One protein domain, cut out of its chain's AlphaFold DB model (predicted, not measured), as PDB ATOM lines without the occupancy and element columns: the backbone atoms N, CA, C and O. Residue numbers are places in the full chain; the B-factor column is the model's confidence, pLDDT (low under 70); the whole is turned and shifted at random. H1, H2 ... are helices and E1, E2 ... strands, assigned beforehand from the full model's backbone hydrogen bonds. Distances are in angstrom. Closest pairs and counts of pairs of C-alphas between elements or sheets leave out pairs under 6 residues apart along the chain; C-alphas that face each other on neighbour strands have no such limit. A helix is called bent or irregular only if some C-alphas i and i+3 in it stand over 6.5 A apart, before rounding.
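What this domain is: This is residues 8 to 207 of the 213 residues of an uncharacterized protein of Trifolium subterraneum (UniProt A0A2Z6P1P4). This is an elongated bundle of helices in which the long H7 has H3b, H6 and H8 packed on it, while H2 and H3a make a hairpin that packs on H6 and H3b through H3a. At one end residues 8 to 15 of H1 stick out; at the other sits a small hairpin of strands, E1 and E2, with its loop. The 200 printed residues hold eight named helices and two named strands, in the order H1 to H7, E1, E2, H8; the sheet E1 - E2 is antiparallel and the class is mostly helix. The whole is compact, with a radius of gyration of the C-alphas of 18.8 A, and spans 64 by 39 by 27 A.

How they stand to each other: Start at H1, residues 8 to 20: its residues 19 to 20 touch residues 28 to 33 of H2, residues 27 to 48, about perpendicular at 86 degrees, closest at the C-alphas of Val 20 and Ser 29, 5.1 A. H3, residues 51 to 88, is the hub; by its hydrogen bonds it was assigned as one helix, but it is bent, with C-alphas 67 and 70 9.6 A apart, into H3a, residues 51 to 67, and H3b, residues 70 to 88. H2 and H3a form a helical hairpin, closest at the C-alphas of Ser 30 and Thr 62, 5.3 A. H4, residues 91 to 96, only just touches residues 161 to 162 of H7, residues 133 to 163, with 3 pairs of C-alphas within 8 A, the closest those of Lys 94 and Ala 162, 6.9 A. H5, residues 102 to 105, only just touches residues 84 to 88 of H3b, with 3 such pairs, the closest those of Thr 87 and Gly 105, 5.3 A. H6, residues 109 to 127, touches H3a at a shallow tilt of 15 degrees, the same way, closest at the C-alphas of Gly 53 and Pro 109, 4.3 A. H6 and H7 form a helical hairpin through residues 136 to 150 of H7, closest at the C-alphas of Gly 119 and Phe 143, 4.4 A. Residues 147 to 159 of H7 touch H3b, closest at the C-alphas of Ala 86 and Val 155, 5.7 A. E1, residues 167 to 169, and E2, residues 183 to 185, form an antiparallel hairpin; N 168 and O 184 are within hydrogen-bond range at 2.8 A. H8, residues 186 to 205, touches H7, opposite ways, closest at the C-alphas of Gly 160 and Gly 188, 3.9 A. Every O i to N i+4 pair is within hydrogen-bond range in H1, H3a, H3b, H4 and H8, against 15 of 18 in H2, 13 of 15 in H6 and 25 of 27 in H7; H5 is too short for such a pair.

Where its parts are: Find C-alpha 8 at (134.405, 143.754, 169.532), where H1 begins. H2 spans 26.3 A, H3a 24.6 A, H3b 26.9 A and H6 23.4 A. H7 runs 45.0 A from C-alpha 133 at (168.047, 166.819, 164.962), and H8 runs 28.5 A to C-alpha 205 at (149.561, 178.369, 168.822).

The domain as a whole: Look for the two C-alphas farthest apart at Ser 8 and Lys 174, 69.5 A. The printed part has no cut, and the link from E1 to E2 is long, with 13 residues. The mean pLDDT of the printed part is 86.9; residues 8 to 24, 102 to 105 and 109 are under 70 in this model.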
ATOM      1  N   SER A   8     133.608 143.731 170.768       63.16
ATOM      2  CA  SER A   8     134.405 143.754 169.532       63.16
ATOM      3  C   SER A   8     134.390 145.117 168.824       63.16
ATOM      4  O   SER A   8     135.399 145.507 168.238       63.16
ATOM      5  N   PHE A   9     133.278 145.858 168.889       60.69
ATOM      6  CA  PHE A   9     133.200 147.214 168.346       60.69
ATOM      7  C   PHE A   9     133.942 148.231 169.220       60.69
ATOM      8  O   PHE A   9     134.667 149.067 168.690       60.69
ATOM      9  N   GLN A  10     133.814 148.154 170.547       66.31
ATOM     10  CA  GLN A  10     134.546 149.028 171.470       66.31
ATOM     11  C   GLN A  10     136.059 148.792 171.415       66.31
ATOM     12  O   GLN A  10     136.812 149.762 171.413       66.31
ATOM     13  N   ASP A  11     136.499 147.544 171.268       65.19
ATOM     14  CA  ASP A  11     137.909 147.182 171.099       65.19
ATOM     15  C   ASP A  11     138.452 147.672 169.749       65.19
ATOM     16  O   ASP A  11     139.563 148.199 169.672       65.19
ATOM     17  N   ALA A  12     137.650 147.583 168.681       62.28
ATOM     18  CA  ALA A  12     138.005 148.129 167.373       62.28
ATOM     19  C   ALA A  12     138.094 149.664 167.391       62.28
ATOM     20  O   ALA A  12     139.016 150.236 166.808       62.28
ATOM     21  N   VAL A  13     137.175 150.339 168.086       63.09
ATOM     22  CA  VAL A  13     137.198 151.799 168.273       63.09
ATOM     23  C   VAL A  13     138.380 152.216 169.152       63.09
ATOM     24  O   VAL A  13     139.067 153.181 168.823       63.09
ATOM     25  N   GLY A  14     138.669 151.473 170.222       60.44
ATOM     26  CA  GLY A  14     139.827 151.696 171.090       60.44
ATOM     27  C   GLY A  14     141.152 151.524 170.347       60.44
ATOM     28  O   GLY A  14     142.016 152.396 170.420       60.44
ATOM     29  N   GLY A  15     141.282 150.460 169.551       62.25
ATOM     30  CA  GLY A  15     142.437 150.231 168.682       62.25
ATOM     31  C   GLY A  15     142.594 151.309 167.607       62.25
ATOM     32  O   GLY A  15     143.698 151.802 167.387       62.25
ATOM     33  N   ALA A  16     141.495 151.748 166.985       57.84
ATOM     34  CA  ALA A  16     141.516 152.850 166.025       57.84
ATOM     35  C   ALA A  16     141.949 154.174 166.676       57.84
ATOM     36  O   ALA A  16     142.766 154.892 166.101       57.84
ATOM     37  N   MET A  17     141.473 154.481 167.888       58.88
ATOM     38  CA  MET A  17     141.894 155.677 168.627       58.88
ATOM     39  C   MET A  17     143.365 155.616 169.050       58.88
ATOM     40  O   MET A  17     144.074 156.610 168.895       58.88
ATOM     41  N   ALA A  18     143.857 154.454 169.484       59.72
ATOM     42  CA  ALA A  18     145.271 154.258 169.809       59.72
ATOM     43  C   ALA A  18     146.183 154.427 168.580       59.72
ATOM     44  O   ALA A  18     147.254 155.026 168.671       59.72
ATOM     45  N   ILE A  19     145.742 153.963 167.406       59.28
ATOM     46  CA  ILE A  19     146.458 154.162 166.140       59.28
ATOM     47  C   ILE A  19     146.474 155.649 165.770       59.28
ATOM     48  O   ILE A  19     147.542 156.185 165.474       59.28
ATOM     49  N   VAL A  20     145.333 156.342 165.833       59.94
ATOM     50  CA  VAL A  20     145.226 157.783 165.528       59.94
ATOM     51  C   VAL A  20     146.103 158.640 166.452       59.94
ATOM     52  O   VAL A  20     146.663 159.636 166.001       59.94
ATOM     53  N   GLN A  21     146.280 158.235 167.713       63.56
ATOM     54  CA  GLN A  21     147.093 158.946 168.711       63.56
ATOM     55  C   GLN A  21     148.580 158.536 168.738       63.56
ATOM     56  O   GLN A  21     149.334 159.024 169.581       63.56
ATOM     57  N   SER A  22     149.028 157.659 167.830       62.25
ATOM     58  CA  SER A  22     150.425 157.200 167.797       62.25
ATOM     59  C   SER A  22     151.428 158.354 167.663       62.25
ATOM     60  O   SER A  22     151.325 159.194 166.768       62.25
ATOM     61  N   SER A  23     152.428 158.364 168.552       61.75
ATOM     62  CA  SER A  23     153.565 159.290 168.536       61.75
ATOM     63  C   SER A  23     154.877 158.492 168.518       61.75
ATOM     64  O   SER A  23     155.138 157.775 169.484       61.75
ATOM     65  N   PRO A  24     155.707 158.589 167.459       67.88
ATOM     66  CA  PRO A  24     155.479 159.332 166.215       67.88
ATOM     67  C   PRO A  24     154.390 158.696 165.331       67.88
ATOM     68  O   PRO A  24     154.141 157.491 165.390       67.88
ATOM     69  N   ALA A  25     153.752 159.508 164.482       80.06
ATOM     70  CA  ALA A  25     152.710 159.033 163.576       80.06
ATOM     71  C   ALA A  25     153.273 158.001 162.583       80.06
ATOM     72  O   ALA A  25     154.239 158.259 161.863       80.06
ATOM     73  N   THR A  26     152.650 156.826 162.510       85.94
ATOM     74  CA  THR A  26     152.970 155.804 161.506       85.94
ATOM     75  C   THR A  26     152.291 156.119 160.170       85.94
ATOM     76  O   THR A  26     151.372 156.936 160.079       85.94
ATOM     77  N   TRP A  27     152.707 155.451 159.090       87.44
ATOM     78  CA  TRP A  27     152.029 155.578 157.793       87.44
ATOM     79  C   TRP A  27     150.563 155.132 157.851       87.44
ATOM     80  O   TRP A  27     149.706 155.759 157.233       87.44
ATOM     81  N   GLN A  28     150.267 154.089 158.631       85.25
ATOM     82  CA  GLN A  28     148.908 153.583 158.816       85.25
ATOM     83  C   GLN A  28     148.033 154.584 159.575       85.25
ATOM     84  O   GLN A  28     146.921 154.872 159.133       85.25
ATOM     85  N   SER A  29     148.542 155.171 160.664       83.44
ATOM     86  CA  SER A  29     147.791 156.189 161.404       83.44
ATOM     87  C   SER A  29     147.594 157.468 160.606       83.44
ATOM     88  O   SER A  29     146.518 158.062 160.665       83.44
ATOM     89  N   SER A  30     148.585 157.849 159.800       88.25
ATOM     90  CA  SER A  30     148.500 159.007 158.908       88.25
ATOM     91  C   SER A  30     147.423 158.818 157.844       88.25
ATOM     92  O   SER A  30     146.587 159.698 157.657       88.25
ATOM     93  N   LEU A  31     147.395 157.656 157.182       90.00
ATOM     94  CA  LEU A  31     146.373 157.334 156.184       90.00
ATOM     95  C   LEU A  31     144.974 157.279 156.799       90.00
ATOM     96  O   LEU A  31     144.049 157.861 156.237       90.00
ATOM     97  N   LEU A  32     144.823 156.618 157.950       88.38
ATOM     98  CA  LEU A  32     143.531 156.485 158.622       88.38
ATOM     99  C   LEU A  32     142.994 157.845 159.079       88.38
ATOM    100  O   LEU A  32     141.857 158.192 158.765       88.38
ATOM    101  N   SER A  33     143.818 158.637 159.767       87.50
ATOM    102  CA  SER A  33     143.423 159.959 160.268       87.50
ATOM    103  C   SER A  33     143.066 160.894 159.117       87.50
ATOM    104  O   SER A  33     142.002 161.510 159.119       87.50
ATOM    105  N   ASN A  34     143.910 160.939 158.083       92.00
ATOM    106  CA  ASN A  34     143.661 161.755 156.903       92.00
ATOM    107  C   ASN A  34     142.387 161.318 156.160       92.00
ATOM    108  O   ASN A  34     141.597 162.163 155.752       92.00
ATOM    109  N   PHE A  35     142.132 160.013 156.039       91.69
ATOM    110  CA  PHE A  35     140.901 159.495 155.441       91.69
ATOM    111  C   PHE A  35     139.651 159.924 156.209       91.69
ATOM    112  O   PHE A  35     138.713 160.434 155.597       91.69
ATOM    113  N   LEU A  36     139.650 159.791 157.538       88.88
ATOM    114  CA  LEU A  36     138.531 160.229 158.375       88.88
ATOM    115  C   LEU A  36     138.281 161.736 158.235       88.88
ATOM    116  O   LEU A  36     137.137 162.163 158.067       88.88
ATOM    117  N   ILE A  37     139.344 162.540 158.230       89.25
ATOM    118  CA  ILE A  37     139.225 163.991 158.071       89.25
ATOM    119  C   ILE A  37     138.715 164.358 156.675       89.25
ATOM    120  O   ILE A  37     137.856 165.229 156.554       89.25
ATOM    121  N   PHE A  38     139.182 163.694 155.617       90.94
ATOM    122  CA  PHE A  38     138.701 163.934 154.252       90.94
ATOM    123  C   PHE A  38     137.243 163.522 154.071       90.94
ATOM    124  O   PHE A  38     136.507 164.204 153.356       90.94
ATOM    125  N   LEU A  39     136.809 162.449 154.734       89.00
ATOM    126  CA  LEU A  39     135.416 162.016 154.723       89.00
ATOM    127  C   LEU A  39     134.513 163.098 155.336       89.00
ATOM    128  O   LEU A  39     133.564 163.548 154.692       89.00
ATOM    129  N   LEU A  40     134.869 163.577 156.533       87.81
ATOM    130  CA  LEU A  40     134.138 164.628 157.250       87.81
ATOM    131  C   LEU A  40     134.215 165.991 156.541       87.81
ATOM    132  O   LEU A  40     133.231 166.724 156.471       87.81
ATOM    133  N   GLY A  41     135.376 166.328 155.980       86.69
ATOM    134  CA  GLY A  41     135.646 167.588 155.285       86.69
ATOM    135  C   GLY A  41     135.182 167.626 153.829       86.69
ATOM    136  O   GLY A  41     135.293 168.673 153.183       86.69
ATOM    137  N   SER A  42     134.652 166.522 153.292       87.62
ATOM    138  CA  SER A  42     134.268 166.402 151.882       87.62
ATOM    139  C   SER A  42     133.344 167.521 151.370       87.62
ATOM    140  O   SER A  42     133.631 168.023 150.277       87.62
ATOM    141  N   PRO A  43     132.335 168.028 152.121       87.44
ATOM    142  CA  PRO A  43     131.480 169.116 151.637       87.44
ATOM    143  C   PRO A  43     132.250 170.423 151.430       87.44
ATOM    144  O   PRO A  43     131.982 171.172 150.492       87.44
ATOM    145  N   LEU A  44     133.248 170.692 152.275       85.50
ATOM    146  CA  LEU A  44     134.089 171.878 152.163       85.50
ATOM    147  C   LEU A  44     135.098 171.728 151.017       85.50
ATOM    148  O   LEU A  44     135.251 172.645 150.202       85.50
ATOM    149  N   LEU A  45     135.739 170.557 150.918       84.69
ATOM    150  CA  LEU A  45     136.760 170.250 149.913       84.69
ATOM    151  C   LEU A  45     136.224 170.405 148.488       84.69
ATOM    152  O   LEU A  45     136.874 171.042 147.658       84.69
ATOM    153  N   VAL A  46     135.018 169.906 148.199       86.56
ATOM    154  CA  VAL A  46     134.432 170.008 146.848       86.56
ATOM    155  C   VAL A  46     134.138 171.448 146.429       86.56
ATOM    156  O   VAL A  46     134.097 171.737 145.229       86.56
ATOM    157  N   THR A  47     133.985 172.364 147.391       82.31
ATOM    158  CA  THR A  47     133.764 173.784 147.095       82.31
ATOM    159  C   THR A  47     135.048 174.521 146.713       82.31
ATOM    160  O   THR A  47     134.967 175.531 146.017       82.31
ATOM    161  N   GLY A  48     136.213 174.040 147.165       78.94
ATOM    162  CA  GLY A  48     137.516 174.681 146.952       78.94
ATOM    163  C   GLY A  48     138.456 173.925 146.010       78.94
ATOM    164  O   GLY A  48     139.401 174.517 145.494       78.94
ATOM    165  N   LEU A  49     138.210 172.639 145.733       83.50
ATOM    166  CA  LEU A  49     139.094 171.779 144.936       83.50
ATOM    167  C   LEU A  49     138.357 171.081 143.787       83.50
ATOM    168  O   LEU A  49     137.163 170.772 143.856       83.50
ATOM    169  N   SER A  50     139.080 170.807 142.698       86.44
ATOM    170  CA  SER A  50     138.650 169.820 141.696       86.44
ATOM    171  C   SER A  50     138.834 168.397 142.228       86.44
ATOM    172  O   SER A  50     139.596 168.191 143.163       86.44
ATOM    173  N   PHE A  51     138.208 167.395 141.602       85.12
ATOM    174  CA  PHE A  51     138.405 165.989 141.989       85.12
ATOM    175  C   PHE A  51     139.893 165.597 142.036       85.12
ATOM    176  O   PHE A  51     140.391 165.110 143.044       85.12
ATOM    177  N   SER A  52     140.645 165.936 140.987       85.00
ATOM    178  CA  SER A  52     142.100 165.750 140.955       85.00
ATOM    179  C   SER A  52     142.859 166.581 142.000       85.00
ATOM    180  O   SER A  52     143.911 166.159 142.469       85.00
ATOM    181  N   GLY A  53     142.326 167.738 142.405       85.81
ATOM    182  CA  GLY A  53     142.858 168.529 143.514       85.81
ATOM    183  C   GLY A  53     142.627 167.866 144.873       85.81
ATOM    184  O   GLY A  53     143.510 167.930 145.719       85.81
ATOM    185  N   ILE A  54     141.496 167.178 145.066       88.44
ATOM    186  CA  ILE A  54     141.206 166.398 146.281       88.44
ATOM    187  C   ILE A  54     142.187 165.233 146.408       88.44
ATOM    188  O   ILE A  54     142.736 165.031 147.484       88.44
ATOM    189  N   VAL A  55     142.474 164.517 145.318       89.31
ATOM    190  CA  VAL A  55     143.475 163.434 145.327       89.31
ATOM    191  C   VAL A  55     144.862 163.970 145.699       89.31
ATOM    192  O   VAL A  55     145.526 163.415 146.571       89.31
ATOM    193  N   ALA A  56     145.286 165.085 145.096       88.69
ATOM    194  CA  ALA A  56     146.559 165.720 145.440       88.69
ATOM    195  C   ALA A  56     146.594 166.197 146.905       88.69
ATOM    196  O   ALA A  56     147.586 165.990 147.603       88.69
ATOM    197  N   ALA A  57     145.499 166.789 147.390       90.19
ATOM    198  CA  ALA A  57     145.367 167.226 148.775       90.19
ATOM    199  C   ALA A  57     145.385 166.043 149.753       90.19
ATOM    200  O   ALA A  57     145.947 166.170 150.834       90.19
ATOM    201  N   PHE A  58     144.821 164.893 149.376       91.94
ATOM    202  CA  PHE A  58     144.859 163.683 150.192       91.94
ATOM    203  C   PHE A  58     146.298 163.193 150.369       91.94
ATOM    204  O   PHE A  58     146.732 162.961 151.492       91.94
ATOM    205  N   LEU A  59     147.077 163.109 149.288       91.44
ATOM    206  CA  LEU A  59     148.491 162.723 149.373       91.44
ATOM    207  C   LEU A  59     149.298 163.702 150.237       91.44
ATOM    208  O   LEU A  59     150.069 163.275 151.098       91.44
ATOM    209  N   LEU A  60     149.068 165.005 150.060       91.69
ATOM    210  CA  LEU A  60     149.676 166.049 150.886       91.69
ATOM    211  C   LEU A  60     149.294 165.915 152.366       91.69
ATOM    212  O   LEU A  60     150.157 166.043 153.231       91.69
ATOM    213  N   GLY A  61     148.018 165.659 152.658       92.06
ATOM    214  CA  GLY A  61     147.504 165.485 154.015       92.06
ATOM    215  C   GLY A  61     148.161 164.305 154.722       92.06
ATOM    216  O   GLY A  61     148.631 164.454 155.847       92.06
ATOM    217  N   THR A  62     148.298 163.169 154.031       92.69
ATOM    218  CA  THR A  62     148.994 161.983 154.554       92.69
ATOM    219  C   THR A  62     150.459 162.289 154.856       92.69
ATOM    220  O   THR A  62     150.949 161.946 155.930       92.69
ATOM    221  N   LEU A  63     151.159 162.954 153.933       92.88
ATOM    222  CA  LEU A  63     152.570 163.297 154.108       92.88
ATOM    223  C   LEU A  63     152.774 164.291 155.262       92.88
ATOM    224  O   LEU A  63     153.680 164.129 156.074       92.88
ATOM    225  N   THR A  64     151.895 165.287 155.358       92.50
ATOM    226  CA  THR A  64     151.910 166.296 156.423       92.50
ATOM    227  C   THR A  64     151.664 165.660 157.783       92.50
ATOM    228  O   THR A  64     152.419 165.917 158.715       92.50
ATOM    229  N   TRP A  65     150.657 164.790 157.893       92.38
ATOM    230  CA  TRP A  65     150.372 164.076 159.137       92.38
ATOM    231  C   TRP A  65     151.548 163.191 159.552       92.38
ATOM    232  O   TRP A  65     151.924 163.157 160.720       92.38
ATOM    233  N   ARG A  66     152.184 162.516 158.588       92.69
ATOM    234  CA  ARG A  66     153.344 161.662 158.854       92.69
ATOM    235  C   ARG A  66     154.558 162.447 159.358       92.69
ATOM    236  O   ARG A  66     155.294 161.919 160.190       92.69
ATOM    237  N   ALA A  67     154.785 163.652 158.838       90.88
ATOM    238  CA  ALA A  67     155.941 164.481 159.182       90.88
ATOM    239  C   ALA A  67     155.722 165.336 160.441       90.88
ATOM    240  O   ALA A  67     156.614 165.446 161.277       90.88
ATOM    241  N   PHE A  68     154.540 165.939 160.571       90.00
ATOM    242  CA  PHE A  68     154.261 167.002 161.542       90.00
ATOM    243  C   PHE A  68     153.030 166.720 162.416       90.00
ATOM    244  O   PHE A  68     152.695 167.527 163.275       90.00
ATOM    245  N   GLY A  69     152.356 165.581 162.233       89.69
ATOM    246  CA  GLY A  69     151.203 165.185 163.038       89.69
ATOM    247  C   GLY A  69     149.952 166.031 162.797       89.69
ATOM    248  O   GLY A  69     149.752 166.628 161.733       89.69
ATOM    249  N   SER A  70     149.083 166.059 163.808       87.62
ATOM    250  CA  SER A  70     147.811 166.782 163.768       87.62
ATOM    251  C   SER A  70     147.994 168.299 163.698       87.62
ATOM    252  O   SER A  70     147.223 168.967 163.011       87.62
ATOM    253  N   SER A  71     149.026 168.849 164.341       89.38
ATOM    254  CA  SER A  71     149.336 170.283 164.341       89.38
ATOM    255  C   SER A  71     149.701 170.783 162.940       89.38
ATOM    256  O   SER A  71     149.073 171.719 162.435       89.38
ATOM    257  N   GLY A  72     150.609 170.099 162.239       90.62
ATOM    258  CA  GLY A  72     150.932 170.428 160.850       90.62
ATOM    259  C   GLY A  72     149.729 170.276 159.917       90.62
ATOM    260  O   GLY A  72     149.512 171.107 159.032       90.62
ATOM    261  N   PHE A  73     148.888 169.262 160.138       91.25
ATOM    262  CA  PHE A  73     147.665 169.084 159.356       91.25
ATOM    263  C   PHE A  73     146.672 170.240 159.560       91.25
ATOM    264  O   PHE A  73     146.139 170.776 158.586       91.25
ATOM    265  N   LEU A  74     146.438 170.658 160.809       91.62
ATOM    266  CA  LEU A  74     145.552 171.780 161.141       91.62
ATOM    267  C   LEU A  74     146.035 173.098 160.529       91.62
ATOM    268  O   LEU A  74     145.213 173.906 160.083       91.62
ATOM    269  N   LEU A  75     147.351 173.300 160.428       93.38
ATOM    270  CA  LEU A  75     147.928 174.441 159.720       93.38
ATOM    271  C   LEU A  75     147.531 174.439 158.235       93.38
ATOM    272  O   LEU A  75     147.040 175.446 157.718       93.38
ATOM    273  N   VAL A  76     147.681 173.298 157.551       93.19
ATOM    274  CA  VAL A  76     147.303 173.149 156.132       93.19
ATOM    275  C   VAL A  76     145.793 173.296 155.938       93.19
ATOM    276  O   VAL A  76     145.354 173.929 154.975       93.19
ATOM    277  N   ALA A  77     144.986 172.773 156.863       92.38
ATOM    278  CA  ALA A  77     143.537 172.948 156.850       92.38
ATOM    279  C   ALA A  77     143.144 174.429 156.993       92.38
ATOM    280  O   ALA A  77     142.309 174.923 156.235       92.38
ATOM    281  N   THR A  78     143.798 175.161 157.897       93.62
ATOM    282  CA  THR A  78     143.588 176.605 158.093       93.62
ATOM    283  C   THR A  78     143.960 177.393 156.838       93.62
ATOM    284  O   THR A  78     143.166 178.203 156.358       93.62
ATOM    285  N   TYR A  79     145.117 177.093 156.236       94.38
ATOM    286  CA  TYR A  79     145.514 177.631 154.931       94.38
ATOM    287  C   TYR A  79     144.431 177.399 153.867       94.38
ATOM    288  O   TYR A  79     144.063 178.323 153.138       94.38
ATOM    289  N   PHE A  80     143.902 176.178 153.776       91.81
ATOM    290  CA  PHE A  80     142.890 175.826 152.787       91.81
ATOM    291  C   PHE A  80     141.579 176.590 152.999       91.81
ATOM    292  O   PHE A  80     141.010 177.102 152.031       91.81
ATOM    293  N   ILE A  81     141.116 176.698 154.247       92.81
ATOM    294  CA  ILE A  81     139.889 177.417 154.609       92.81
ATOM    295  C   ILE A  81     140.017 178.896 154.248       92.81
ATOM    296  O   ILE A  81     139.192 179.413 153.493       92.81
ATOM    297  N   ILE A  82     141.068 179.564 154.731       94.12
ATOM    298  CA  ILE A  82     141.272 181.001 154.501       94.12
ATOM    299  C   ILE A  82     141.498 181.271 153.015       94.12
ATOM    300  O   ILE A  82     140.886 182.173 152.447       94.12
ATOM    301  N   GLY A  83     142.320 180.450 152.359       91.81
ATOM    302  CA  GLY A  83     142.571 180.552 150.928       91.81
ATOM    303  C   GLY A  83     141.285 180.425 150.113       91.81
ATOM    304  O   GLY A  83     141.022 181.266 149.261       91.81
ATOM    305  N   THR A  84     140.452 179.424 150.407       90.38
ATOM    306  CA  THR A  84     139.161 179.210 149.726       90.38
ATOM    307  C   THR A  84     138.161 180.326 150.026       90.38
ATOM    308  O   THR A  84     137.379 180.708 149.155       90.38
ATOM    309  N   ALA A  85     138.162 180.874 151.241       91.44
ATOM    310  CA  ALA A  85     137.336 182.028 151.575       91.44
ATOM    311  C   ALA A  85     137.753 183.255 150.750       91.44
ATOM    312  O   ALA A  85     136.893 183.905 150.156       91.44
ATOM    313  N   ALA A  86     139.060 183.516 150.632       91.38
ATOM    314  CA  ALA A  86     139.601 184.622 149.847       91.38
ATOM    315  C   ALA A  86     139.207 184.535 148.364       91.38
ATOM    316  O   ALA A  86     138.730 185.524 147.804       91.38
ATOM    317  N   THR A  87     139.286 183.347 147.745       87.94
ATOM    318  CA  THR A  87     138.871 183.177 146.338       87.94
ATOM    319  C   THR A  87     137.391 183.497 146.128       87.94
ATOM    320  O   THR A  87     137.011 184.002 145.072       87.94
ATOM    321  N   LYS A  88     136.541 183.304 147.144       87.56
ATOM    322  CA  LYS A  88     135.095 183.575 147.086       87.56
ATOM    323  C   LYS A  88     134.699 185.028 147.360       87.56
ATOM    324  O   LYS A  88     133.573 185.411 147.035       87.56
ATOM    325  N   VAL A  89     135.599 185.863 147.876       91.00
ATOM    326  CA  VAL A  89     135.330 187.291 148.117       91.00
ATOM    327  C   VAL A  89     134.950 187.988 146.809       91.00
ATOM    328  O   VAL A  89     135.703 187.940 145.840       91.00
ATOM    329  N   LYS A  90     133.784 188.653 146.784       87.94
ATOM    330  CA  LYS A  90     133.261 189.397 145.620       87.94
ATOM    331  C   LYS A  90     133.274 188.592 144.309       87.94
ATOM    332  O   LYS A  90     133.538 189.130 143.236       87.94
ATOM    333  N   MET A  91     132.977 187.292 144.380       85.44
ATOM    334  CA  MET A  91     133.035 186.405 143.213       85.44
ATOM    335  C   MET A  91     132.132 186.861 142.055       85.44
ATOM    336  O   MET A  91     132.550 186.760 140.904       85.44
ATOM    337  N   ALA A  92     130.939 187.398 142.338       84.38
ATOM    338  CA  ALA A  92     130.034 187.923 141.310       84.38
ATOM    339  C   ALA A  92     130.691 189.061 140.508       84.38
ATOM    340  O   ALA A  92     130.877 188.928 139.302       84.38
ATOM    341  N   GLN A  93     131.190 190.090 141.203       86.25
ATOM    342  CA  GLN A  93     131.915 191.211 140.597       86.25
ATOM    343  C   GLN A  93     133.133 190.738 139.787       86.25
ATOM    344  O   GLN A  93     133.343 191.173 138.657       86.25
ATOM    345  N   LYS A  94     133.943 189.826 140.344       85.06
ATOM    346  CA  LYS A  94     135.125 189.302 139.642       85.06
ATOM    347  C   LYS A  94     134.740 188.527 138.377       85.06
ATOM    348  O   LYS A  94     135.491 188.541 137.407       85.06
ATOM    349  N   THR A  95     133.591 187.850 138.389       85.69
ATOM    350  CA  THR A  95     133.090 187.072 137.247       85.69
ATOM    351  C   THR A  95     132.596 187.992 136.138       85.69
ATOM    352  O   THR A  95     132.962 187.788 134.986       85.69
ATOM    353  N   GLU A  96     131.843 189.036 136.486       85.50
ATOM    354  CA  GLU A  96     131.389 190.070 135.544       85.50
ATOM    355  C   GLU A  96     132.563 190.804 134.886       85.50
ATOM    356  O   GLU A  96     132.531 191.099 133.697       85.50
ATOM    357  N   GLN A  97     133.632 191.041 135.646       83.31
ATOM    358  CA  GLN A  97     134.852 191.691 135.161       83.31
ATOM    359  C   GLN A  97     135.805 190.734 134.422       83.31
ATOM    360  O   GLN A  97     136.856 191.166 133.960       83.31
ATOM    361  N   GLY A  98     135.490 189.435 134.334       82.69
ATOM    362  CA  GLY A  98     136.350 188.434 133.690       82.69
ATOM    363  C   GLY A  98     137.678 188.153 134.413       82.69
ATOM    364  O   GLY A  98     138.521 187.440 133.879       82.69
ATOM    365  N   ILE A  99     137.861 188.675 135.631       82.38
ATOM    366  CA  ILE A  99     139.079 188.535 136.455       82.38
ATOM    367  C   ILE A  99     138.939 187.469 137.553       82.38
ATOM    368  O   ILE A  99     139.828 187.299 138.394       82.38
ATOM    369  N   ALA A 100     137.798 186.777 137.606       80.44
ATOM    370  CA  ALA A 100     137.563 185.699 138.555       80.44
ATOM    371  C   ALA A 100     138.582 184.579 138.378       80.44
ATOM    372  O   ALA A 100     138.989 184.226 137.270       80.44
ATOM    373  N   GLU A 101     138.966 183.979 139.501       73.62
ATOM    374  CA  GLU A 101     139.865 182.844 139.468       73.62
ATOM    375  C   GLU A 101     139.243 181.683 138.678       73.62
ATOM    376  O   GLU A 101     138.042 181.382 138.786       73.62
ATOM    377  N   LYS A 102     140.074 181.041 137.849       68.06
ATOM    378  CA  LYS A 102     139.655 179.977 136.930       68.06
ATOM    379  C   LYS A 102     138.847 178.912 137.686       68.06
ATOM    380  O   LYS A 102     139.146 178.571 138.826       68.06
ATOM    381  N   LYS A 103     137.816 178.361 137.033       63.12
ATOM    382  CA  LYS A 103     136.915 177.332 137.602       63.12
ATOM    383  C   LYS A 103     136.156 177.779 138.869       63.12
ATOM    384  O   LYS A 103     135.902 176.955 139.747       63.12
ATOM    385  N   ARG A 104     135.764 179.060 138.959       62.19
ATOM    386  CA  ARG A 104     135.004 179.646 140.091       62.19
ATOM    387  C   ARG A 104     135.715 179.474 141.444       62.19
ATOM    388  O   ARG A 104     135.073 179.165 142.445       62.19
ATOM    389  N   GLY A 105     137.040 179.631 141.470       61.62
ATOM    390  CA  GLY A 105     137.846 179.503 142.692       61.62
ATOM    391  C   GLY A 105     138.174 178.065 143.113       61.62
ATOM    392  O   GLY A 105     138.744 177.868 144.186       61.62
ATOM    393  N   ARG A 106     137.846 177.052 142.290       70.31
ATOM    394  CA  ARG A 106     138.261 175.660 142.530       70.31
ATOM    395  C   ARG A 106     139.696 175.442 142.066       70.31
ATOM    396  O   ARG A 106     139.981 175.435 140.866       70.31
ATOM    397  N   ARG A 107     140.589 175.167 143.013       70.44
ATOM    398  CA  ARG A 107     142.004 174.897 142.744       70.44
ATOM    399  C   ARG A 107     142.183 173.502 142.146       70.44
ATOM    400  O   ARG A 107     141.672 172.502 142.652       70.44
ATOM    401  N   GLY A 108     142.889 173.453 141.018       72.44
ATOM    402  CA  GLY A 108     143.257 172.212 140.340       72.44
ATOM    403  C   GLY A 108     144.519 171.563 140.926       72.44
ATOM    404  O   GLY A 108     145.203 172.180 141.740       72.44
ATOM    405  N   PRO A 109     144.895 170.363 140.454       66.31
ATOM    406  CA  PRO A 109     146.068 169.634 140.935       66.31
ATOM    407  C   PRO A 109     147.363 170.429 140.746       66.31
ATOM    408  O   PRO A 109     148.183 170.446 141.649       66.31
ATOM    409  N   GLY A 110     147.523 171.173 139.644       72.75
ATOM    410  CA  GLY A 110     148.696 172.038 139.445       72.75
ATOM    411  C   GLY A 110     148.800 173.177 140.466       72.75
ATOM    412  O   GLY A 110     149.896 173.511 140.900       72.75
ATOM    413  N   SER A 111     147.664 173.725 140.915       74.56
ATOM    414  CA  SER A 111     147.638 174.728 141.987       74.56
ATOM    415  C   SER A 111     147.984 174.094 143.335       74.56
ATOM    416  O   SER A 111     148.770 174.667 144.084       74.56
ATOM    417  N   VAL A 112     147.471 172.892 143.622       78.06
ATOM    418  CA  VAL A 112     147.794 172.151 144.852       78.06
ATOM    419  C   VAL A 112     149.278 171.792 144.884       78.06
ATOM    420  O   VAL A 112     149.971 172.214 145.801       78.06
ATOM    421  N   ILE A 113     149.783 171.121 143.847       80.06
ATOM    422  CA  ILE A 113     151.189 170.708 143.720       80.06
ATOM    423  C   ILE A 113     152.109 171.929 143.771       80.06
ATOM    424  O   ILE A 113     153.051 171.958 144.557       80.06
ATOM    425  N   GLY A 114     151.816 172.975 142.992       80.56
ATOM    426  CA  GLY A 114     152.617 174.197 142.983       80.56
ATOM    427  C   GLY A 114     152.580 174.963 144.308       80.56
ATOM    428  O   GLY A 114     153.513 175.705 144.609       80.56
ATOM    429  N   SER A 115     151.525 174.798 145.111       80.88
ATOM    430  CA  SER A 115     151.417 175.414 146.440       80.88
ATOM    431  C   SER A 115     152.059 174.581 147.539       80.88
ATOM    432  O   SER A 115     152.504 175.136 148.536       80.88
ATOM    433  N   SER A 116     152.126 173.263 147.372       86.56
ATOM    434  CA  SER A 116     152.588 172.363 148.421       86.56
ATOM    435  C   SER A 116     153.963 171.763 148.172       86.56
ATOM    436  O   SER A 116     154.482 171.139 149.083       86.56
ATOM    437  N   ALA A 117     154.579 171.939 146.999       90.75
ATOM    438  CA  ALA A 117     155.854 171.301 146.653       90.75
ATOM    439  C   ALA A 117     156.967 171.551 147.685       90.75
ATOM    440  O   ALA A 117     157.565 170.595 148.174       90.75
ATOM    441  N   ALA A 118     157.209 172.809 148.067       92.56
ATOM    442  CA  ALA A 118     158.222 173.140 149.071       92.56
ATOM    443  C   ALA A 118     157.880 172.542 150.450       92.56
ATOM    444  O   ALA A 118     158.748 171.968 151.105       92.56
ATOM    445  N   GLY A 119     156.604 172.582 150.847       92.94
ATOM    446  CA  GLY A 119     156.114 171.908 152.052       92.94
ATOM    447  C   GLY A 119     156.297 170.384 152.009       92.94
ATOM    448  O   GLY A 119     156.740 169.799 152.990       92.94
ATOM    449  N   CYS A 120     156.036 169.738 150.868       93.00
ATOM    450  CA  CYS A 120     156.262 168.306 150.672       93.00
ATOM    451  C   CYS A 120     157.741 167.954 150.805       93.00
ATOM    452  O   CYS A 120     158.064 166.968 151.456       93.00
ATOM    453  N   ILE A 121     158.637 168.753 150.215       94.81
ATOM    454  CA  ILE A 121     160.086 168.553 150.347       94.81
ATOM    455  C   ILE A 121     160.484 168.633 151.822       94.81
ATOM    456  O   ILE A 121     161.129 167.718 152.325       94.81
ATOM    457  N   CYS A 122     160.030 169.660 152.543       94.06
ATOM    458  CA  CYS A 122     160.285 169.788 153.978       94.06
ATOM    459  C   CYS A 122     159.746 168.588 154.775       94.06
ATOM    460  O   CYS A 122     160.432 168.068 155.653       94.06
ATOM    461  N   ALA A 123     158.544 168.109 154.445       93.38
ATOM    462  CA  ALA A 123     157.951 166.934 155.073       93.38
ATOM    463  C   ALA A 123     158.776 165.663 154.807       93.38
ATOM    464  O   ALA A 123     159.068 164.921 155.738       93.38
ATOM    465  N   PHE A 124     159.219 165.432 153.566       94.19
ATOM    466  CA  PHE A 124     160.092 164.304 153.231       94.19
ATOM    467  C   PHE A 124     161.419 164.363 153.987       94.19
ATOM    468  O   PHE A 124     161.820 163.370 154.589       94.19
ATOM    469  N   LEU A 125     162.077 165.522 154.007       94.06
ATOM    470  CA  LEU A 125     163.350 165.702 154.710       94.06
ATOM    471  C   LEU A 125     163.207 165.505 156.225       94.06
ATOM    472  O   LEU A 125     164.103 164.948 156.851       94.06
ATOM    473  N   THR A 126     162.054 165.880 156.789       92.56
ATOM    474  CA  THR A 126     161.701 165.605 158.191       92.56
ATOM    475  C   THR A 126     161.516 164.105 158.437       92.56
ATOM    476  O   THR A 126     162.053 163.577 159.402       92.56
ATOM    477  N   ILE A 127     160.799 163.396 157.557       91.88
ATOM    478  CA  ILE A 127     160.515 161.953 157.701       91.88
ATOM    479  C   ILE A 127     161.788 161.103 157.628       91.88
ATOM    480  O   ILE A 127     161.882 160.098 158.327       91.88
ATOM    481  N   PHE A 128     162.736 161.486 156.774       91.81
ATOM    482  CA  PHE A 128     164.019 160.796 156.614       91.81
ATOM    483  C   PHE A 128     165.126 161.346 157.525       91.81
ATOM    484  O   PHE A 128     166.275 160.941 157.384       91.81
ATOM    485  N   GLU A 129     164.792 162.274 158.430       89.50
ATOM    486  CA  GLU A 129     165.716 162.879 159.401       89.50
ATOM    487  C   GLU A 129     167.011 163.426 158.770       89.50
ATOM    488  O   GLU A 129     168.105 163.361 159.337       89.50
ATOM    489  N   VAL A 130     166.895 163.996 157.566       90.19
ATOM    490  CA  VAL A 130     168.047 164.464 156.789       90.19
ATOM    491  C   VAL A 130     168.717 165.639 157.502       90.19
ATOM    492  O   VAL A 130     168.089 166.669 157.749       90.19
ATOM    493  N   GLY A 131     170.010 165.486 157.805       86.44
ATOM    494  CA  GLY A 131     170.809 166.473 158.544       86.44
ATOM    495  C   GLY A 131     170.767 166.308 160.069       86.44
ATOM    496  O   GLY A 131     171.490 167.006 160.774       86.44
ATOM    497  N   GLY A 132     169.975 165.370 160.596       87.94
ATOM    498  CA  GLY A 132     169.850 165.127 162.034       87.94
ATOM    499  C   GLY A 132     168.988 166.161 162.767       87.94
ATOM    500  O   GLY A 132     168.343 167.022 162.162       87.94
ATOM    501  N   ALA A 133     168.979 166.081 164.103       82.00
ATOM    502  CA  ALA A 133     168.047 166.819 164.962       82.00
ATOM    503  C   ALA A 133     168.072 168.347 164.762       82.00
ATOM    504  O   ALA A 133     167.025 168.988 164.807       82.00
ATOM    505  N   ALA A 134     169.245 168.923 164.471       79.56
ATOM    506  CA  ALA A 134     169.395 170.359 164.240       79.56
ATOM    507  C   ALA A 134     168.625 170.857 162.999       79.56
ATOM    508  O   ALA A 134     168.138 171.987 162.980       79.56
ATOM    509  N   TYR A 135     168.477 170.015 161.971       87.31
ATOM    510  CA  TYR A 135     167.804 170.388 160.724       87.31
ATOM    511  C   TYR A 135     166.300 170.114 160.745       87.31
ATOM    512  O   TYR A 135     165.568 170.743 159.985       87.31
ATOM    513  N   LEU A 136     165.802 169.259 161.643       87.88
ATOM    514  CA  LEU A 136     164.361 169.002 161.779       87.88
ATOM    515  C   LEU A 136     163.568 170.287 162.049       87.88
ATOM    516  O   LEU A 136     162.497 170.492 161.476       87.88
ATOM    517  N   GLN A 137     164.118 171.185 162.869       87.94
ATOM    518  CA  GLN A 137     163.490 172.476 163.141       87.94
ATOM    519  C   GLN A 137     163.516 173.395 161.911       87.94
ATOM    520  O   GLN A 137     162.529 174.074 161.636       87.94
ATOM    521  N   LEU A 138     164.594 173.366 161.120       91.75
ATOM    522  CA  LEU A 138     164.682 174.106 159.858       91.75
ATOM    523  C   LEU A 138     163.666 173.597 158.829       91.75
ATOM    524  O   LEU A 138     163.007 174.406 158.178       91.75
ATOM    525  N   TRP A 139     163.480 172.279 158.710       93.38
ATOM    526  CA  TRP A 139     162.472 171.701 157.817       93.38
ATOM    527  C   TRP A 139     161.056 172.072 158.248       93.38
ATOM    528  O   TRP A 139     160.237 172.446 157.409       93.38
ATOM    529  N   ARG A 140     160.774 172.062 159.552       92.50
ATOM    530  CA  ARG A 140     159.482 172.509 160.085       92.50
ATOM    531  C   ARG A 140     159.233 173.997 159.814       92.50
ATOM    532  O   ARG A 140     158.173 174.357 159.307       92.50
ATOM    533  N   LEU A 141     160.226 174.855 160.045       93.31
ATOM    534  CA  LEU A 141     160.150 176.280 159.698       93.31
ATOM    535  C   LEU A 141     159.931 176.491 158.195       93.31
ATOM    536  O   LEU A 141     159.082 177.290 157.806       93.31
ATOM    537  N   GLY A 142     160.645 175.749 157.345       94.56
ATOM    538  CA  GLY A 142     160.479 175.788 155.891       94.56
ATOM    539  C   GLY A 142     159.078 175.367 155.445       94.56
ATOM    540  O   GLY A 142     158.480 176.013 154.579       94.56
ATOM    541  N   PHE A 143     158.509 174.342 156.083       95.25
ATOM    542  CA  PHE A 143     157.130 173.913 155.866       95.25
ATOM    543  C   PHE A 143     156.140 175.038 156.201       95.25
ATOM    544  O   PHE A 143     155.341 175.427 155.344       95.25
ATOM    545  N   VAL A 144     156.234 175.623 157.398       95.38
ATOM    546  CA  VAL A 144     155.365 176.731 157.835       95.38
ATOM    547  C   VAL A 144     155.503 177.939 156.904       95.38
ATOM    548  O   VAL A 144     154.498 178.482 156.434       95.38
ATOM    549  N   ALA A 145     156.736 178.332 156.578       95.44
ATOM    550  CA  ALA A 145     157.026 179.465 155.704       95.44
ATOM    551  C   ALA A 145     156.455 179.268 154.290       95.44
ATOM    552  O   ALA A 145     155.891 180.206 153.717       95.44
ATOM    553  N   SER A 146     156.530 178.048 153.743       95.62
ATOM    554  CA  SER A 146     155.934 177.696 152.447       95.62
ATOM    555  C   SER A 146     154.428 177.977 152.425       95.62
ATOM    556  O   SER A 146     153.932 178.631 151.504       95.62
ATOM    557  N   PHE A 147     153.689 177.520 153.441       95.25
ATOM    558  CA  PHE A 147     152.241 177.738 153.509       95.25
ATOM    559  C   PHE A 147     151.875 179.198 153.790       95.25
ATOM    560  O   PHE A 147     150.942 179.708 153.170       95.25
ATOM    561  N   CYS A 148     152.631 179.900 154.640       96.50
ATOM    562  CA  CYS A 148     152.429 181.335 154.884       96.50
ATOM    563  C   CYS A 148     152.611 182.154 153.602       96.50
ATOM    564  O   CYS A 148     151.785 183.011 153.287       96.50
ATOM    565  N   THR A 149     153.645 181.835 152.821       95.44
ATOM    566  CA  THR A 149     153.928 182.483 151.533       95.44
ATOM    567  C   THR A 149     152.786 182.254 150.548       95.44
ATOM    568  O   THR A 149     152.279 183.198 149.945       95.44
ATOM    569  N   LYS A 150     152.323 181.007 150.417       94.50
ATOM    570  CA  LYS A 150     151.235 180.658 149.494       94.50
ATOM    571  C   LYS A 150     149.884 181.223 149.909       94.50
ATOM    572  O   LYS A 150     149.086 181.593 149.044       94.50
ATOM    573  N   LEU A 151     149.625 181.324 151.212       95.38
ATOM    574  CA  LEU A 151     148.431 182.003 151.697       95.38
ATOM    575  C   LEU A 151     148.480 183.492 151.360       95.38
ATOM    576  O   LEU A 151     147.507 184.009 150.818       95.38
ATOM    577  N   SER A 152     149.608 184.155 151.631       96.69
ATOM    578  CA  SER A 152     149.812 185.569 151.309       96.69
ATOM    579  C   SER A 152     149.616 185.843 149.820       96.69
ATOM    580  O   SER A 152     148.901 186.774 149.467       96.69
ATOM    581  N   ASP A 153     150.192 185.013 148.948       93.44
ATOM    582  CA  ASP A 153     150.052 185.119 147.490       93.44
ATOM    583  C   ASP A 153     148.583 185.026 147.038       93.44
ATOM    584  O   ASP A 153     148.083 185.876 146.294       93.44
ATOM    585  N   THR A 154     147.838 184.056 147.581       93.19
ATOM    586  CA  THR A 154     146.403 183.933 147.286       93.19
ATOM    587  C   THR A 154     145.625 185.137 147.818       93.19
ATOM    588  O   THR A 154     144.859 185.762 147.093       93.19
ATOM    589  N   VAL A 155     145.767 185.460 149.104       95.56
ATOM    590  CA  VAL A 155     144.937 186.492 149.734       95.56
ATOM    591  C   VAL A 155     145.246 187.859 149.131       95.56
ATOM    592  O   VAL A 155     144.318 188.611 148.840       95.56
ATOM    593  N   SER A 156     146.516 188.157 148.856       95.25
ATOM    594  CA  SER A 156     146.917 189.408 148.216       95.25
ATOM    595  C   SER A 156     146.309 189.569 146.828       95.25
ATOM    596  O   SER A 156     145.702 190.601 146.531       95.25
ATOM    597  N   SER A 157     146.389 188.533 145.990       92.19
ATOM    598  CA  SER A 157     145.833 188.585 144.636       92.19
ATOM    599  C   SER A 157     144.301 188.646 144.639       92.19
ATOM    600  O   SER A 157     143.711 189.437 143.900       92.19
ATOM    601  N   GLU A 158     143.627 187.879 145.497       93.75
ATOM    602  CA  GLU A 158     142.163 187.853 145.564       93.75
ATOM    603  C   GLU A 158     141.569 189.135 146.159       93.75
ATOM    604  O   GLU A 158     140.606 189.682 145.610       93.75
ATOM    605  N   ILE A 159     142.158 189.663 147.234       94.81
ATOM    606  CA  ILE A 159     141.736 190.935 147.834       94.81
ATOM    607  C   ILE A 159     142.113 192.112 146.932       94.81
ATOM    608  O   ILE A 159     141.303 193.022 146.756       94.81
ATOM    609  N   GLY A 160     143.276 192.067 146.280       93.75
ATOM    610  CA  GLY A 160     143.682 193.064 145.291       93.75
ATOM    611  C   GLY A 160     142.714 193.142 144.110       93.75
ATOM    612  O   GLY A 160     142.274 194.231 143.745       93.75
ATOM    613  N   LYS A 161     142.271 191.999 143.573       92.06
ATOM    614  CA  LYS A 161     141.218 191.958 142.541       92.06
ATOM    615  C   LYS A 161     139.885 192.511 143.050       92.06
ATOM    616  O   LYS A 161     139.205 193.250 142.342       92.06
ATOM    617  N   ALA A 162     139.512 192.180 144.283       91.88
ATOM    618  CA  ALA A 162     138.225 192.545 144.870       91.88
ATOM    619  C   ALA A 162     138.121 194.027 145.302       91.88
ATOM    620  O   ALA A 162     137.036 194.621 145.234       91.88
ATOM    621  N   TYR A 163     139.223 194.632 145.754       93.19
ATOM    622  CA  TYR A 163     139.226 195.951 146.400       93.19
ATOM    623  C   TYR A 163     140.298 196.922 145.893       93.19
ATOM    624  O   TYR A 163     140.098 198.125 146.050       93.19
ATOM    625  N   GLY A 164     141.374 196.447 145.263       90.00
ATOM    626  CA  GLY A 164     142.588 197.234 145.027       90.00
ATOM    627  C   GLY A 164     142.364 198.487 144.191       90.00
ATOM    628  O   GLY A 164     142.085 198.362 143.009       90.00
ATOM    629  N   LYS A 165     142.479 199.693 144.760       89.88
ATOM    630  CA  LYS A 165     142.091 200.941 144.070       89.88
ATOM    631  C   LYS A 165     142.937 201.242 142.846       89.88
ATOM    632  O   LYS A 165     142.383 201.495 141.774       89.88
ATOM    633  N   ILE A 166     144.249 201.184 143.038       90.50
ATOM    634  CA  ILE A 166     145.279 201.421 142.034       90.50
ATOM    635  C   ILE A 166     146.176 200.189 142.020       90.50
ATOM    636  O   ILE A 166     146.629 199.726 143.069       90.50
ATOM    637  N   THR A 167     146.409 199.654 140.828       92.06
ATOM    638  CA  THR A 167     147.241 198.474 140.607       92.06
ATOM    639  C   THR A 167     148.451 198.835 139.759       92.06
ATOM    640  O   THR A 167     148.319 199.526 138.751       92.06
ATOM    641  N   TYR A 168     149.625 198.360 140.162       94.12
ATOM    642  CA  TYR A 168     150.899 198.615 139.494       94.12
ATOM    643  C   TYR A 168     151.493 197.312 138.986       94.12
ATOM    644  O   TYR A 168     151.484 196.310 139.698       94.12
ATOM    645  N   LEU A 169     152.046 197.314 137.777       94.12
ATOM    646  CA  LEU A 169     152.780 196.162 137.270       94.12
ATOM    647  C   LEU A 169     154.190 196.141 137.870       94.12
ATOM    648  O   LEU A 169     154.955 197.071 137.635       94.12
ATOM    649  N   VAL A 170     154.560 195.078 138.590       89.38
ATOM    650  CA  VAL A 170     155.835 195.007 139.343       89.38
ATOM    651  C   VAL A 170     157.071 195.236 138.466       89.38
ATOM    652  O   VAL A 170     158.047 195.824 138.915       89.38
ATOM    653  N   THR A 171     157.038 194.815 137.201       91.19
ATOM    654  CA  THR A 171     158.192 194.912 136.292       91.19
ATOM    655  C   THR A 171     158.415 196.303 135.702       91.19
ATOM    656  O   THR A 171     159.532 196.618 135.311       91.19
ATOM    657  N   SER A 172     157.371 197.130 135.601       91.06
ATOM    658  CA  SER A 172     157.448 198.447 134.941       91.06
ATOM    659  C   SER A 172     156.969 199.607 135.807       91.06
ATOM    660  O   SER A 172     157.063 200.756 135.383       91.06
ATOM    661  N   PHE A 173     156.409 199.313 136.981       91.44
ATOM    662  CA  PHE A 173     155.745 200.252 137.887       91.44
ATOM    663  C   PHE A 173     154.656 201.114 137.228       91.44
ATOM    664  O   PHE A 173     154.226 202.123 137.782       91.44
ATOM    665  N   LYS A 174     154.156 200.705 136.054       92.62
ATOM    666  CA  LYS A 174     153.045 201.375 135.377       92.62
ATOM    667  C   LYS A 174     151.724 200.999 136.028       92.62
ATOM    668  O   LYS A 174     151.529 199.852 136.433       92.62
ATOM    669  N   VAL A 175     150.807 201.962 136.070       94.88
ATOM    670  CA  VAL A 175     149.421 201.712 136.466       94.88
ATOM    671  C   VAL A 175     148.774 200.819 135.411       94.88
ATOM    672  O   VAL A 175     148.779 201.147 134.224       94.88
ATOM    673  N   VAL A 176     148.236 199.685 135.844       93.69
ATOM    674  CA  VAL A 176     147.554 198.702 134.993       93.69
ATOM    675  C   VAL A 176     146.172 198.390 135.561       93.69
ATOM    676  O   VAL A 176     145.951 198.614 136.753       93.69
ATOM    677  N   PRO A 177     145.225 197.885 134.753       89.81
ATOM    678  CA  PRO A 177     143.923 197.454 135.250       89.81
ATOM    679  C   PRO A 177     144.022 196.377 136.340       89.81
ATOM    680  O   PRO A 177     144.980 195.606 136.419       89.81
ATOM    681  N   ARG A 178     142.992 196.291 137.186       87.69
ATOM    682  CA  ARG A 178     142.907 195.240 138.208       87.69
ATOM    683  C   ARG A 178     142.786 193.871 137.546       87.69
ATOM    684  O   ARG A 178     142.099 193.726 136.541       87.69
ATOM    685  N   GLY A 179     143.417 192.864 138.143       84.31
ATOM    686  CA  GLY A 179     143.417 191.501 137.608       84.31
ATOM    687  C   GLY A 179     144.384 191.276 136.445       84.31
ATOM    688  O   GLY A 179     144.439 190.163 135.934       84.31
ATOM    689  N   THR A 180     145.172 192.283 136.050       89.31
ATOM    690  CA  THR A 180     146.349 192.062 135.203       89.31
ATOM    691  C   THR A 180     147.346 191.152 135.928       89.31
ATOM    692  O   THR A 180     147.655 191.363 137.101       89.31
ATOM    693  N   GLU A 181     147.850 190.139 135.228       87.12
ATOM    694  CA  GLU A 181     148.851 189.213 135.763       87.12
ATOM    695  C   GLU A 181     150.112 189.969 136.208       87.12
ATOM    696  O   GLU A 181     150.646 190.806 135.477       87.12
ATOM    697  N   GLY A 182     150.575 189.696 137.432       86.00
ATOM    698  CA  GLY A 182     151.715 190.392 138.039       86.00
ATOM    699  C   GLY A 182     151.425 191.812 138.543       86.00
ATOM    700  O   GLY A 182     152.357 192.517 138.937       86.00
ATOM    701  N   ALA A 183     150.164 192.256 138.538       91.94
ATOM    702  CA  ALA A 183     149.782 193.533 139.124       91.94
ATOM    703  C   ALA A 183     149.639 193.443 140.652       91.94
ATOM    704  O   ALA A 183     149.030 192.514 141.183       91.94
ATOM    705  N   VAL A 184     150.148 194.452 141.357       94.44
ATOM    706  CA  VAL A 184     150.077 194.579 142.818       94.44
ATOM    707  C   VAL A 184     149.273 195.811 143.218       94.44
ATOM    708  O   VAL A 184     149.311 196.837 142.544       94.44
ATOM    709  N   SER A 185     148.545 195.717 144.327       95.94
ATOM    710  CA  SER A 185     147.808 196.834 144.937       95.94
ATOM    711  C   SER A 185     148.155 196.929 146.414       95.94
ATOM    712  O   SER A 185     148.530 195.926 147.021       95.94
ATOM    713  N   VAL A 186     147.998 198.112 147.007       95.69
ATOM    714  CA  VAL A 186     148.256 198.316 148.440       95.69
ATOM    715  C   VAL A 186     147.312 197.457 149.282       95.69
ATOM    716  O   VAL A 186     147.750 196.797 150.220       95.69
ATOM    717  N   GLU A 187     146.031 197.411 148.917       96.62
ATOM    718  CA  GLU A 187     145.016 196.625 149.618       96.62
ATOM    719  C   GLU A 187     145.317 195.123 149.560       96.62
ATOM    720  O   GLU A 187     145.213 194.439 150.577       96.62
ATOM    721  N   GLY A 188     145.735 194.619 148.392       95.81
ATOM    722  CA  GLY A 188     146.195 193.240 148.242       95.81
ATOM    723  C   GLY A 188     147.420 192.960 149.111       95.81
ATOM    724  O   GLY A 188     147.398 192.048 149.934       95.81
ATOM    725  N   THR A 189     148.461 193.788 149.013       96.12
ATOM    726  CA  THR A 189     149.704 193.603 149.775       96.12
ATOM    727  C   THR A 189     149.460 193.580 151.284       96.12
ATOM    728  O   THR A 189     149.935 192.670 151.961       96.12
ATOM    729  N   LEU A 190     148.674 194.523 151.816       97.38
ATOM    730  CA  LEU A 190     148.324 194.543 153.241       97.38
ATOM    731  C   LEU A 190     147.537 193.294 153.650       97.38
ATOM    732  O   LEU A 190     147.829 192.699 154.684       97.38
ATOM    733  N   ALA A 191     146.582 192.852 152.829       97.19
ATOM    734  CA  ALA A 191     145.832 191.632 153.102       97.19
ATOM    735  C   ALA A 191     146.716 190.374 153.068       97.19
ATOM    736  O   ALA A 191     146.540 189.487 153.901       97.19
ATOM    737  N   GLY A 192     147.688 190.308 152.155       97.44
ATOM    738  CA  GLY A 192     148.682 189.235 152.100       97.44
ATOM    739  C   GLY A 192     149.548 189.175 153.359       97.44
ATOM    740  O   GLY A 192     149.686 188.105 153.949       97.44
ATOM    741  N   ILE A 193     150.053 190.329 153.817       98.00
ATOM    742  CA  ILE A 193     150.823 190.447 155.068       98.00
ATOM    743  C   ILE A 193     149.984 189.986 156.265       98.00
ATOM    744  O   ILE A 193     150.441 189.176 157.066       98.00
ATOM    745  N   LEU A 194     148.742 190.457 156.382       97.81
ATOM    746  CA  LEU A 194     147.859 190.041 157.476       97.81
ATOM    747  C   LEU A 194     147.575 188.536 157.438       97.81
ATOM    748  O   LEU A 194     147.542 187.890 158.483       97.81
ATOM    749  N   ALA A 195     147.406 187.960 156.247       97.38
ATOM    750  CA  ALA A 195     147.156 186.533 156.091       97.38
ATOM    751  C   ALA A 195     148.364 185.670 156.477       97.38
ATOM    752  O   ALA A 195     148.187 184.655 157.155       97.38
ATOM    753  N   SER A 196     149.584 186.054 156.085       97.25
ATOM    754  CA  SER A 196     150.795 185.328 156.491       97.25
ATOM    755  C   SER A 196     151.058 185.452 157.987       97.25
ATOM    756  O   SER A 196     151.357 184.441 158.617       97.25
ATOM    757  N   VAL A 197     150.872 186.640 158.575       97.12
ATOM    758  CA  VAL A 197     150.989 186.850 160.029       97.12
ATOM    759  C   VAL A 197     149.973 185.998 160.786       97.12
ATOM    760  O   VAL A 197     150.336 185.334 161.753       97.12
ATOM    761  N   LEU A 198     148.720 185.957 160.330       96.88
ATOM    762  CA  LEU A 198     147.686 185.136 160.952       96.88
ATOM    763  C   LEU A 198     148.038 183.647 160.889       96.88
ATOM    764  O   LEU A 198     147.921 182.956 161.898       96.88
ATOM    765  N   LEU A 199     148.497 183.139 159.741       95.69
ATOM    766  CA  LEU A 199     148.854 181.723 159.625       95.69
ATOM    767  C   LEU A 199     150.107 181.374 160.443       95.69
ATOM    768  O   LEU A 199     150.144 180.317 161.070       95.69
ATOM    769  N   ALA A 200     151.095 182.269 160.499       95.12
ATOM    770  CA  ALA A 200     152.257 182.123 161.370       95.12
ATOM    771  C   ALA A 200     151.854 182.121 162.854       95.12
ATOM    772  O   ALA A 200     152.362 181.317 163.632       95.12
ATOM    773  N   PHE A 201     150.892 182.957 163.245       94.44
ATOM    774  CA  PHE A 201     150.347 182.963 164.601       94.44
ATOM    775  C   PHE A 201     149.583 181.672 164.928       94.44
ATOM    776  O   PHE A 201     149.763 181.105 166.001       94.44
ATOM    777  N   VAL A 202     148.792 181.137 163.993       93.69
ATOM    778  CA  VAL A 202     148.164 179.813 164.150       93.69
ATOM    779  C   VAL A 202     149.228 178.727 164.308       93.69
ATOM    780  O   VAL A 202     149.117 177.882 165.189       93.69
ATOM    781  N   SER A 203     150.292 178.774 163.508       92.06
ATOM    782  CA  SER A 203     151.426 177.854 163.622       92.06
ATOM    783  C   SER A 203     152.104 177.930 164.995       92.06
ATOM    784  O   SER A 203     152.430 176.895 165.572       92.06
ATOM    785  N   PHE A 204     152.260 179.138 165.537       90.50
ATOM    786  CA  PHE A 204     152.755 179.366 166.892       90.50
ATOM    787  C   PHE A 204     151.846 178.719 167.947       90.50
ATOM    788  O   PHE A 204     152.335 177.959 168.778       90.50
ATOM    789  N   LEU A 205     150.529 178.948 167.879       89.81
ATOM    790  CA  LEU A 205     149.561 178.369 168.822       89.81
ATOM    791  C   LEU A 205     149.509 176.837 168.765       89.81
ATOM    792  O   LEU A 205     149.245 176.192 169.775       89.81
ATOM    793  N   LEU A 206     149.764 176.259 167.591       87.19
ATOM    794  CA  LEU A 206     149.820 174.812 167.386       87.19
ATOM    795  C   LEU A 206     151.158 174.184 167.817       87.19
ATOM    796  O   LEU A 206     151.304 172.970 167.708       87.19
ATOM    797  N   GLY A 207     152.125 174.980 168.287       83.62
ATOM    798  CA  GLY A 207     153.423 174.486 168.758       83.62
ATOM    799  C   GLY A 207     154.391 174.075 167.644       83.62
ATOM    800  O   GLY A 207     155.348 173.355 167.897       83.62
TER     801      GLY A 207